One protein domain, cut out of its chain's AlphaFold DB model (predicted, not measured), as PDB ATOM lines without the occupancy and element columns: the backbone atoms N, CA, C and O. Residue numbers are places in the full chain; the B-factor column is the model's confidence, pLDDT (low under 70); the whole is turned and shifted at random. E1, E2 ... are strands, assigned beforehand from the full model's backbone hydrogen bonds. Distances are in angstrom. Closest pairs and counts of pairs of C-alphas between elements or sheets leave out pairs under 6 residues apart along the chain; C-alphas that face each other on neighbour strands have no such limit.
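What this domain is: This is residues 16 to 104 of the 107 residues of an uncharacterized protein of Rhodospirillaceae bacterium (UniProt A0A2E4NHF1). What shape do the strands make? One antiparallel sheet of eight strands is curled like part of a barrel and bent back on itself, with E2, E1 and E8 on one side facing E6, E5, E4 and E3 on the other, and E7 as the hinge; residues 82 to 87 stick out as a loop. How is it made up? The printed part has 89 residues, 47 of them in strands E1 to E8, with no named helix, and the class is all strand; across the sheet the order is E2, E1, E8, E7, E6, E5, E4, E3. How large is it? It is compact, with a radius of gyration of the C-alphas of 13.5 A, yet elongated in outline, spanning 44 by 28 by 22 A.

Where its parts are: Where are the longest strands? E4 is residues 41 to 50, 25.6 A long, and E5 is residues 56 to 65, 26.9 A long; C-alpha 56 is at (141.172, 85.562, 204.664). E4 bends by 55 degrees at residue 47. Which strands make the rest? E6 is residues 74 to 80, 19.1 A, E7 residues 89 to 93, 12.8 A, and E8 residues 98 to 103, 16.5 A, ending at C-alpha 103, (143.095, 88.809, 187.200). E1, residues 16 to 18, begins at C-alpha 16, (141.582, 93.682, 189.905); E2 is residues 28 to 30 and E3 residues 35 to 37.

How they stand to each other: How do the long strands pair? E4 and E5 form a hairpin, antiparallel at 154 degrees, with N 46 and O 60 2.9 A apart. E5 and E6 are a hairpin too, with N 57 and O 77 at 2.9 A. How does the sheet fold back? E3 to E8 in chain order form a meander, each strand the antiparallel neighbour of the one before; N 91 and O 78 of E7 and E6 are 2.8 A apart, and N 99 and O 92 of E8 and E7 2.8 A. E1 pairs with E8 through N 16 and O 102, 2.8 A, and with E2 through N 17 and O 29, 2.9 A. What of the edges? E2 and E3 are the edge strands, and their closest C-alphas, those of Pro 30 and Val 36, are 6.5 A apart; E3 pairs with E4 through N 43 and O 36, 2.8 A.

The domain as a whole: How far does it reach? The two C-alphas farthest apart, those of Asp 67 and Asp 84, are 44.8 A from each other, and the sheet is strongly twisted. Is the printed part whole, and are any links long? It has no cut, and its links are tight or short. Where is confidence low? The mean pLDDT of the printed part is 82.2, and residues 21 to 23, 66 to 70 and 82 to 88 are under 70.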
ATOM      1  N   CYS A  16     142.540  92.604 190.068       91.56
ATOM      2  CA  CYS A  16     141.582  93.682 189.905       91.56
ATOM      3  C   CYS A  16     140.291  93.363 190.661       91.56
ATOM      4  O   CYS A  16     139.835  92.219 190.647       91.56
ATOM      5  N   LEU A  17     139.687  94.380 191.268       90.25
ATOM      6  CA  LEU A  17     138.301  94.337 191.723       90.25
ATOM      7  C   LEU A  17     137.383  94.429 190.495       90.25
ATOM      8  O   LEU A  17     137.551  95.352 189.695       90.25
ATOM      9  N   ASP A  18     136.447  93.495 190.323       88.88
ATOM     10  CA  ASP A  18     135.381  93.613 189.319       88.88
ATOM     11  C   ASP A  18     134.229  94.437 189.912       88.88
ATOM     12  O   ASP A  18     133.441  93.947 190.722       88.88
ATOM     13  N   ASN A  19     134.151  95.708 189.520       78.75
ATOM     14  CA  ASN A  19     133.138  96.667 189.955       78.75
ATOM     15  C   ASN A  19     131.779  96.475 189.246       78.75
ATOM     16  O   ASN A  19     130.887  97.301 189.412       78.75
ATOM     17  N   VAL A  20     131.610  95.389 188.476       70.06
ATOM     18  CA  VAL A  20     130.380  94.945 187.788       70.06
ATOM     19  C   VAL A  20     129.917  95.866 186.652       70.06
ATOM     20  O   VAL A  20     129.700  95.380 185.540       70.06
ATOM     21  N   GLU A  21     129.829  97.177 186.874       61.03
ATOM     22  CA  GLU A  21     129.470  98.179 185.868       61.03
ATOM     23  C   GLU A  21     130.529  99.285 185.759       61.03
ATOM     24  O   GLU A  21     131.133  99.726 186.742       61.03
ATOM     25  N   GLU A  22     130.771  99.715 184.518       59.62
ATOM     26  CA  GLU A  22     131.609 100.870 184.210       59.62
ATOM     27  C   GLU A  22     130.813 102.151 184.487       59.62
ATOM     28  O   GLU A  22     129.686 102.316 184.022       59.62
ATOM     29  N   GLY A  23     131.409 103.049 185.264       69.69
ATOM     30  CA  GLY A  23     130.850 104.356 185.592       69.69
ATOM     31  C   GLY A  23     131.929 105.416 185.428       69.69
ATOM     32  O   GLY A  23     132.625 105.452 184.419       69.69
ATOM     33  N   CYS A  24     132.144 106.244 186.448       75.06
ATOM     34  CA  CYS A  24     133.351 107.077 186.491       75.06
ATOM     35  C   CYS A  24     134.638 106.225 186.660       75.06
ATOM     36  O   CYS A  24     135.735 106.695 186.366       75.06
ATOM     37  N   MET A  25     134.505 104.964 187.105       77.25
ATOM     38  CA  MET A  25     135.586 103.981 187.221       77.25
ATOM     39  C   MET A  25     135.504 102.925 186.115       77.25
ATOM     40  O   MET A  25     134.394 102.534 185.737       77.25
ATOM     41  N   PRO A  26     136.649 102.383 185.659       81.06
ATOM     42  CA  PRO A  26     136.648 101.195 184.817       81.06
ATOM     43  C   PRO A  26     136.085  99.997 185.587       81.06
ATOM     44  O   PRO A  26     136.264  99.888 186.799       81.06
ATOM     45  N   ARG A  27     135.484  99.044 184.865       84.25
ATOM     46  CA  ARG A  27     134.969  97.798 185.455       84.25
ATOM     47  C   ARG A  27     136.020  97.049 186.287       84.25
ATOM     48  O   ARG A  27     135.688  96.511 187.332       84.25
ATOM     49  N   PHE A  28     137.272  97.004 185.832       89.12
ATOM     50  CA  PHE A  28     138.361  96.316 186.528       89.12
ATOM     51  C   PHE A  28     139.289  97.327 187.207       89.12
ATOM     52  O   PHE A  28     140.078  97.992 186.530       89.12
ATOM     53  N   LEU A  29     139.215  97.426 188.536       89.50
ATOM     54  CA  LEU A  29     140.025  98.344 189.343       89.50
ATOM     55  C   LEU A  29     141.300  97.646 189.845       89.50
ATOM     56  O   LEU A  29     141.193  96.722 190.653       89.50
ATOM     57  N   PRO A  30     142.505  98.055 189.414       90.50
ATOM     58  CA  PRO A  30     143.742  97.376 189.800       90.50
ATOM     59  C   PRO A  30     144.088  97.530 191.285       90.50
ATOM     60  O   PRO A  30     144.109  98.644 191.805       90.50
ATOM     61  N   LEU A  31     144.474  96.424 191.925       89.69
ATOM     62  CA  LEU A  31     144.974  96.369 193.302       89.69
ATOM     63  C   LEU A  31     146.508  96.473 193.336       89.69
ATOM     64  O   LEU A  31     147.209  95.509 193.640       89.69
ATOM     65  N   LYS A  32     147.065  97.632 192.973       84.69
ATOM     66  CA  LYS A  32     148.527  97.808 192.875       84.69
ATOM     67  C   LYS A  32     149.145  98.121 194.229       84.69
ATOM     68  O   LYS A  32     148.785  99.119 194.840       84.69
ATOM     69  N   GLY A  33     150.105  97.315 194.677       82.94
ATOM     70  CA  GLY A  33     150.867  97.584 195.898       82.94
ATOM     71  C   GLY A  33     149.998  97.781 197.143       82.94
ATOM     72  O   GLY A  33     150.307  98.653 197.947       82.94
ATOM     73  N   HIS A  34     148.920  96.999 197.290       85.25
ATOM     74  CA  HIS A  34     147.925  97.157 198.363       85.25
ATOM     75  C   HIS A  34     147.181  98.497 198.325       85.25
ATOM     76  O   HIS A  34     146.785  99.021 199.360       85.25
ATOM     77  N   LYS A  35     146.955  99.037 197.128       88.56
ATOM     78  CA  LYS A  35     146.147 100.236 196.914       88.56
ATOM     79  C   LYS A  35     144.998  99.947 195.970       88.56
ATOM     80  O   LYS A  35     145.158  99.194 195.011       88.56
ATOM     81  N   VAL A  36     143.876 100.610 196.204       88.12
ATOM     82  CA  VAL A  36     142.746 100.691 195.278       88.12
ATOM     83  C   VAL A  36     142.450 102.165 195.025       88.12
ATOM     84  O   VAL A  36     142.497 102.985 195.938       88.12
ATOM     85  N   SER A  37     142.227 102.533 193.767       85.94
ATOM     86  CA  SER A  37     141.884 103.910 193.401       85.94
ATOM     87  C   SER A  37     140.461 103.949 192.873       85.94
ATOM     88  O   SER A  37     140.133 103.246 191.919       85.94
ATOM     89  N   TYR A  38     139.649 104.765 193.532       80.19
ATOM     90  CA  TYR A  38     138.290 105.107 193.151       80.19
ATOM     91  C   TYR A  38     138.278 106.430 192.363       80.19
ATOM     92  O   TYR A  38     139.332 107.016 192.120       80.19
ATOM     93  N   CYS A  39     137.099 106.917 191.957       78.00
ATOM     94  CA  CYS A  39     136.993 108.164 191.180       78.00
ATOM     95  C   CYS A  39     137.558 109.394 191.884       78.00
ATOM     96  O   CYS A  39     138.227 110.202 191.249       78.00
ATOM     97  N   GLU A  40     137.286 109.527 193.178       78.94
ATOM     98  CA  GLU A  40     137.596 110.731 193.964       78.94
ATOM     99  C   GLU A  40     138.456 110.406 195.193       78.94
ATOM    100  O   GLU A  40     138.657 111.242 196.074       78.94
ATOM    101  N   ALA A  41     138.971 109.175 195.261       82.94
ATOM    102  CA  ALA A  41     139.794 108.731 196.371       82.94
ATOM    103  C   ALA A  41     140.829 107.698 195.958       82.94
ATOM    104  O   ALA A  41     140.592 106.836 195.112       82.94
ATOM    105  N   SER A  42     141.966 107.736 196.640       87.38
ATOM    106  CA  SER A  42     142.954 106.664 196.610       87.38
ATOM    107  C   SER A  42     143.063 106.073 198.005       87.38
ATOM    108  O   SER A  42     143.305 106.809 198.961       87.38
ATOM    109  N   CYS A  43     142.858 104.764 198.125       89.06
ATOM    110  CA  CYS A  43     142.831 104.074 199.403       89.06
ATOM    111  C   CYS A  43     143.962 103.058 199.508       89.06
ATOM    112  O   CYS A  43     144.146 102.205 198.636       89.06
ATOM    113  N   ASP A  44     144.693 103.140 200.610       91.56
ATOM    114  CA  ASP A  44     145.686 102.165 201.030       91.56
ATOM    115  C   ASP A  44     145.022 101.088 201.900       91.56
ATOM    116  O   ASP A  44     144.264 101.394 202.822       91.56
ATOM    117  N   LEU A  45     145.335  99.820 201.625       90.94
ATOM    118  CA  LEU A  45     145.012  98.694 202.492       90.94
ATOM    119  C   LEU A  45     146.144  98.545 203.512       90.94
ATOM    120  O   LEU A  45     147.252  98.122 203.173       90.94
ATOM    121  N   ILE A  46     145.868  98.879 204.769       89.31
ATOM    122  CA  ILE A  46     146.860  98.885 205.850       89.31
ATOM    123  C   ILE A  46     146.463  97.922 206.976       89.31
ATOM    124  O   ILE A  46     145.362  97.375 206.996       89.31
ATOM    125  N   ASN A  47     147.387  97.695 207.914       90.12
ATOM    126  CA  ASN A  47     147.182  96.863 209.108       90.12
ATOM    127  C   ASN A  47     146.608  95.453 208.820       90.12
ATOM    128  O   ASN A  47     145.564  95.093 209.369       90.12
ATOM    129  N   PRO A  48     147.275  94.619 207.993       89.69
ATOM    130  CA  PRO A  48     146.777  93.286 207.662       89.69
ATOM    131  C   PRO A  48     146.592  92.410 208.906       89.69
ATOM    132  O   PRO A  48     147.547  92.126 209.636       89.69
ATOM    133  N   ALA A  49     145.383  91.888 209.098       89.12
ATOM    134  CA  ALA A  49     145.039  90.959 210.167       89.12
ATOM    135  C   ALA A  49     144.490  89.644 209.593       89.12
ATOM    136  O   ALA A  49     143.420  89.592 208.989       89.12
ATOM    137  N   LYS A  50     145.218  88.540 209.795       87.00
ATOM    138  CA  LYS A  50     144.787  87.208 209.334       87.00
ATOM    139  C   LYS A  50     143.572  86.729 210.128       87.00
ATOM    140  O   LYS A  50     143.582  86.751 211.358       87.00
ATOM    141  N   THR A  51     142.553  86.228 209.436       83.75
ATOM    142  CA  THR A  51     141.359  85.674 210.085       83.75
ATOM    143  C   THR A  51     141.608  84.252 210.584       83.75
ATOM    144  O   THR A  51     142.239  83.442 209.906       83.75
ATOM    145  N   ARG A  52     141.087  83.903 211.765       82.25
ATOM    146  CA  ARG A  52     141.188  82.537 212.299       82.25
ATOM    147  C   ARG A  52     140.074  81.657 211.726       82.25
ATOM    148  O   ARG A  52     138.904  81.985 211.872       82.25
ATOM    149  N   GLY A  53     140.437  80.512 211.146       80.19
ATOM    150  CA  GLY A  53     139.475  79.521 210.640       80.19
ATOM    151  C   GLY A  53     138.950  79.787 209.224       80.19
ATOM    152  O   GLY A  53     138.096  79.042 208.757       80.19
ATOM    153  N   MET A  54     139.472  80.810 208.541       81.19
ATOM    154  CA  MET A  54     139.167  81.133 207.147       81.19
ATOM    155  C   MET A  54     140.455  81.552 206.430       81.19
ATOM    156  O   MET A  54     141.343  82.138 207.054       81.19
ATOM    157  N   ASP A  55     140.542  81.288 205.127       85.81
ATOM    158  CA  ASP A  55     141.644  81.755 204.279       85.81
ATOM    159  C   ASP A  55     141.404  83.229 203.884       85.81
ATOM    160  O   ASP A  55     141.115  83.543 202.731       85.81
ATOM    161  N   GLY A  56     141.460  84.140 204.859       87.31
ATOM    162  CA  GLY A  56     141.172  85.562 204.664       87.31
ATOM    163  C   GLY A  56     142.090  86.507 205.437       87.31
ATOM    164  O   GLY A  56     142.722  86.134 206.434       87.31
ATOM    165  N   VAL A  57     142.163  87.749 204.958       90.38
ATOM    166  CA  VAL A  57     142.909  88.850 205.579       90.38
ATOM    167  C   VAL A  57     142.004  90.075 205.657       90.38
ATOM    168  O   VAL A  57     141.410  90.477 204.659       90.38
ATOM    169  N   LEU A  58     141.889  90.647 206.852       91.75
ATOM    170  CA  LEU A  58     141.243  91.931 207.094       91.75
ATOM    171  C   LEU A  58     142.265  93.054 206.927       91.75
ATOM    172  O   LEU A  58     143.397  92.916 207.386       91.75
ATOM    173  N   TYR A  59     141.840  94.152 206.321       91.62
ATOM    174  CA  TYR A  59     142.608  95.385 206.202       91.62
ATOM    175  C   TYR A  59     141.759  96.560 206.673       91.62
ATOM    176  O   TYR A  59     140.539  96.568 206.473       91.62
ATOM    177  N   ASP A  60     142.415  97.557 207.257       91.75
ATOM    178  CA  ASP A  60     141.832  98.889 207.381       91.75
ATOM    179  C   ASP A  60     142.026  99.617 206.038       91.75
ATOM    180  O   ASP A  60     143.094  99.516 205.423       91.75
ATOM    181  N   LEU A  61     141.000 100.331 205.576       89.19
ATOM    182  CA  LEU A  61     141.094 101.209 204.412       89.19
ATOM    183  C   LEU A  61     141.436 102.619 204.878       89.19
ATOM    184  O   LEU A  61     140.689 103.239 205.629       89.19
ATOM    185  N   SER A  62     142.560 103.145 204.402       89.75
ATOM    186  CA  SER A  62     142.936 104.540 204.612       89.75
ATOM    187  C   SER A  62     142.843 105.284 203.289       89.75
ATOM    188  O   SER A  62     143.697 105.121 202.421       89.75
ATOM    189  N   CYS A  63     141.778 106.065 203.121       87.88
ATOM    190  CA  CYS A  63     141.497 106.803 201.895       87.88
ATOM    191  C   CYS A  63     141.965 108.255 201.995       87.88
ATOM    192  O   CYS A  63     141.597 108.973 202.922       87.88
ATOM    193  N   SER A  64     142.748 108.694 201.011       83.88
ATOM    194  CA  SER A  64     142.947 110.110 200.713       83.88
ATOM    195  C   SER A  64     141.867 110.526 199.727       83.88
ATOM    196  O   SER A  64     141.832 110.006 198.610       83.88
ATOM    197  N   THR A  65     140.990 111.429 200.147       77.44
ATOM    198  CA  THR A  65     139.866 111.932 199.353       77.44
ATOM    199  C   THR A  65     140.084 113.417 199.075       77.44
ATOM    200  O   THR A  65     140.598 114.138 199.933       77.44
ATOM    201  N   ASP A  66     139.701 113.880 197.885       67.94
ATOM    202  CA  ASP A  66     139.679 115.321 197.584       67.94
ATOM    203  C   ASP A  66     138.371 115.990 198.063       67.94
ATOM    204  O   ASP A  66     138.264 117.215 198.064       67.94
ATOM    205  N   ASP A  67     137.392 115.190 198.509       65.06
ATOM    206  CA  ASP A  67     136.057 115.633 198.927       65.06
ATOM    207  C   ASP A  67     135.501 114.802 200.107       65.06
ATOM    208  O   ASP A  67     136.147 113.860 200.573       65.06
ATOM    209  N   SER A  68     134.301 115.111 200.612       60.38
ATOM    210  CA  SER A  68     133.701 114.462 201.803       60.38
ATOM    211  C   SER A  68     133.105 113.057 201.574       60.38
ATOM    212  O   SER A  68     132.128 112.695 202.231       60.38
ATOM    213  N   GLY A  69     133.625 112.283 200.620       62.12
ATOM    214  CA  GLY A  69     133.111 110.948 200.301       62.12
ATOM    215  C   GLY A  69     133.215 109.972 201.481       62.12
ATOM    216  O   GLY A  69     134.244 109.908 202.154       62.12
ATOM    217  N   GLU A  70     132.157 109.194 201.723       66.50
ATOM    218  CA  GLU A  70     132.169 108.103 202.703       66.50
ATOM    219  C   GLU A  70     132.702 106.824 202.043       66.50
ATOM    220  O   GLU A  70     132.108 106.304 201.096       66.50
ATOM    221  N   TYR A  71     133.822 106.310 202.551       71.31
ATOM    222  CA  TYR A  71     134.433 105.056 202.105       71.31
ATOM    223  C   TYR A  71     134.370 104.014 203.225       71.31
ATOM    224  O   TYR A  71     134.339 104.387 204.398       71.31
ATOM    225  N   PRO A  72     134.352 102.707 202.904       75.56
ATOM    226  CA  PRO A  72     134.396 101.674 203.928       75.56
ATOM    227  C   PRO A  72     135.664 101.800 204.775       75.56
ATOM    228  O   PRO A  72     136.756 101.895 204.226       75.56
ATOM    229  N   ASP A  73     135.534 101.702 206.098       82.69
ATOM    230  CA  ASP A  73     136.690 101.742 207.007       82.69
ATOM    231  C   ASP A  73     137.531 100.459 206.949       82.69
ATOM    232  O   ASP A  73     138.706 100.441 207.323       82.69
ATOM    233  N   ARG A  74     136.915  99.342 206.539       90.06
ATOM    234  CA  ARG A  74     137.526  98.010 206.546       90.06
ATOM    235  C   ARG A  74     137.062  97.151 205.387       90.06
ATOM    236  O   ARG A  74     135.891  97.169 205.015       90.06
ATOM    237  N   VAL A  75     137.977  96.306 204.925       92.31
ATOM    238  CA  VAL A  75     137.714  95.255 203.940       92.31
ATOM    239  C   VAL A  75     138.240  93.913 204.433       92.31
ATOM    240  O   VAL A  75     139.293  93.825 205.065       92.31
ATOM    241  N   MET A  76     137.533  92.842 204.092       92.19
ATOM    242  CA  MET A  76     138.060  91.487 204.113       92.19
ATOM    243  C   MET A  76     138.373  91.021 202.693       92.19
ATOM    244  O   MET A  76     137.487  90.968 201.842       92.19
ATOM    245  N   LEU A  77     139.614  90.605 202.460       91.81
ATOM    246  CA  LEU A  77     139.954  89.813 201.287       91.81
ATOM    247  C   LEU A  77     139.846  88.336 201.664       91.81
ATOM    248  O   LEU A  77     140.576  87.850 202.531       91.81
ATOM    249  N   LEU A  78     138.917  87.621 201.038       90.44
ATOM    250  CA  LEU A  78     138.623  86.224 201.337       90.44
ATOM    251  C   LEU A  78     138.980  85.343 200.147       90.44
ATOM    252  O   LEU A  78     138.490  85.555 199.043       90.44
ATOM    253  N   LYS A  79     139.787  84.310 200.379       87.38
ATOM    254  CA  LYS A  79     140.066  83.267 199.400       87.38
ATOM    255  C   LYS A  79     139.145  82.083 199.656       87.38
ATOM    256  O   LYS A  79     139.126  81.516 200.746       87.38
ATOM    257  N   GLN A  80     138.386  81.687 198.645       81.06
ATOM    258  CA  GLN A  80     137.445  80.579 198.735       81.06
ATOM    259  C   GLN A  80     137.867  79.457 197.788       81.06
ATOM    260  O   GLN A  80     138.339  79.686 196.674       81.06
ATOM    261  N   LYS A  81     137.693  78.213 198.237       75.94
ATOM    262  CA  LYS A  81     137.735  77.042 197.360       75.94
ATOM    263  C   LYS A  81     136.296  76.656 197.027       75.94
ATOM    264  O   LYS A  81     135.552  76.337 197.959       75.94
ATOM    265  N   PRO A  82     135.886  76.672 195.748       64.69
ATOM    266  CA  PRO A  82     134.582  76.153 195.359       64.69
ATOM    267  C   PRO A  82     134.453  74.688 195.794       64.69
ATOM    268  O   PRO A  82     135.411  73.924 195.657       64.69
ATOM    269  N   LYS A  83     133.277  74.289 196.298       56.88
ATOM    270  CA  LYS A  83     133.020  72.909 196.758       56.88
ATOM    271  C   LYS A  83     133.253  71.857 195.664       56.88
ATOM    272  O   LYS A  83     133.708  70.766 195.986       56.88
ATOM    273  N   ASP A  84     133.029  72.223 194.399       61.41
ATOM    274  CA  ASP A  84     133.014  71.288 193.265       61.41
ATOM    275  C   ASP A  84     134.051  71.620 192.167       61.41
ATOM    276  O   ASP A  84     133.978  71.095 191.057       61.41
ATOM    277  N   GLY A  85     135.018  72.510 192.430       54.38
ATOM    278  CA  GLY A  85     135.848  73.117 191.378       54.38
ATOM    279  C   GLY A  85     137.362  72.970 191.546       54.38
ATOM    280  O   GLY A  85     137.904  72.994 192.649       54.38
ATOM    281  N   LYS A  86     138.071  72.912 190.409       52.94
ATOM    282  CA  LYS A  86     139.506  73.230 190.327       52.94
ATOM    283  C   LYS A  86     139.679  74.751 190.383       52.94
ATOM    284  O   LYS A  86     139.247  75.441 189.468       52.94
ATOM    285  N   GLY A  87     140.359  75.255 191.410       63.16
ATOM    286  CA  GLY A  87     140.747  76.665 191.520       63.16
ATOM    287  C   GLY A  87     140.470  77.264 192.898       63.16
ATOM    288  O   GLY A  87     139.938  76.603 193.786       63.16
ATOM    289  N   SER A  88     140.856  78.523 193.076       69.38
ATOM    290  CA  SER A  88     140.475  79.351 194.223       69.38
ATOM    291  C   SER A  88     139.956  80.683 193.702       69.38
ATOM    292  O   SER A  88     140.649  81.296 192.890       69.38
ATOM    293  N   SER A  89     138.789  81.122 194.164       83.38
ATOM    294  CA  SER A  89     138.296  82.483 193.942       83.38
ATOM    295  C   SER A  89     138.767  83.393 195.075       83.38
ATOM    296  O   SER A  89     139.099  82.925 196.169       83.38
ATOM    297  N   MET A  90     138.837  84.691 194.801       88.94
ATOM    298  CA  MET A  90     139.086  85.711 195.812       88.94
ATOM    299  C   MET A  90     137.962  86.734 195.763       88.94
ATOM    300  O   MET A  90     137.482  87.079 194.685       88.94
ATOM    301  N   SER A  91     137.556  87.204 196.931       91.38
ATOM    302  CA  SER A  91     136.484  88.177 197.083       91.38
ATOM    303  C   SER A  91     136.948  89.317 197.966       91.38
ATOM    304  O   SER A  91     137.644  89.103 198.957       91.38
ATOM    305  N   TRP A  92     136.533  90.515 197.596       92.12
ATOM    306  CA  TRP A  92     136.607  91.721 198.401       92.12
ATOM    307  C   TRP A  92     135.256  91.900 199.080       92.12
ATOM    308  O   TRP A  92     134.224  91.887 198.412       92.12
ATOM    309  N   ILE A  93     135.249  92.025 200.400       91.69
ATOM    310  CA  ILE A  93     134.025  92.148 201.188       91.69
ATOM    311  C   ILE A  93     134.155  93.385 202.065       91.69
ATOM    312  O   ILE A  93     135.042  93.442 202.917       91.69
ATOM    313  N   ASP A  94     133.266  94.348 201.870       89.88
ATOM    314  CA  ASP A  94     133.190  95.584 202.646       89.88
ATOM    315  C   ASP A  94     131.736  95.879 203.062       89.88
ATOM    316  O   ASP A  94     130.863  95.010 202.990       89.88
ATOM    317  N   SER A  95     131.473  97.087 203.567       86.44
ATOM    318  CA  SER A  95     130.129  97.510 203.971       86.44
ATOM    319  C   SER A  95     129.162  97.707 202.799       86.44
ATOM    320  O   SER A  95     127.952  97.665 203.018       86.44
ATOM    321  N   ALA A  96     129.665  97.918 201.579       82.69
ATOM    322  CA  ALA A  96     128.853  98.118 200.383       82.69
ATOM    323  C   ALA A  96     128.436  96.783 199.754       82.69
ATOM    324  O   ALA A  96     127.346  96.677 199.188       82.69
ATOM    325  N   GLY A  97     129.264  95.743 199.879       86.56
ATOM    326  CA  GLY A  97     128.890  94.409 199.436       86.56
ATOM    327  C   GLY A  97     130.051  93.438 199.292       86.56
ATOM    328  O   GLY A  97     131.043  93.466 200.018       86.56
ATOM    329  N   THR A  98     129.878  92.500 198.364       89.62
ATOM    330  CA  THR A  98     130.893  91.513 197.994       89.62
ATOM    331  C   THR A  98     131.191  91.644 196.514       89.62
ATOM    332  O   THR A  98     130.289  91.538 195.686       89.62
ATOM    333  N   PHE A  99     132.465  91.824 196.200       89.19
ATOM    334  CA  PHE A  99     132.976  92.008 194.852       89.19
ATOM    335  C   PHE A  99     133.990  90.912 194.539       89.19
ATOM    336  O   PHE A  99     134.712  90.430 195.419       89.19
ATOM    337  N   GLU A 100     134.058  90.501 193.279       90.94
ATOM    338  CA  GLU A 100     135.039  89.509 192.854       90.94
ATOM    339  C   GLU A 100     136.412  90.153 192.658       90.94
ATOM    340  O   GLU A 100     136.538  91.252 192.121       90.94
ATOM    341  N   ILE A 101     137.458  89.442 193.078       90.81
ATOM    342  CA  ILE A 101     138.840  89.779 192.748       90.81
ATOM    343  C   ILE A 101     139.294  88.818 191.657       90.81
ATOM    344  O   ILE A 101     139.469  87.616 191.880       90.81
ATOM    345  N   VAL A 102     139.513  89.371 190.473       90.25
ATOM    346  CA  VAL A 102     139.901  88.646 189.264       90.25
ATOM    347  C   VAL A 102     141.322  89.019 188.852       90.25
ATOM    348  O   VAL A 102     141.928  89.938 189.401       90.25
ATOM    349  N   ARG A 103     141.887  88.312 187.870       89.81
ATOM    350  CA  ARG A 103     143.095  88.809 187.200       89.81
ATOM    351  C   ARG A 103     142.724  90.027 186.365       89.81
ATOM    352  O   ARG A 103     141.730  89.983 185.643       89.81
ATOM    353  N   CYS A 104     143.525  91.083 186.445       88.56
ATOM    354  CA  CYS A 104     143.368  92.211 185.541       88.56
ATOM    355  C   CYS A 104     143.521  91.732 184.085       88.56
ATOM    356  O   CYS A 104     144.426  90.937 183.815       88.56
TER     357      CYS A 104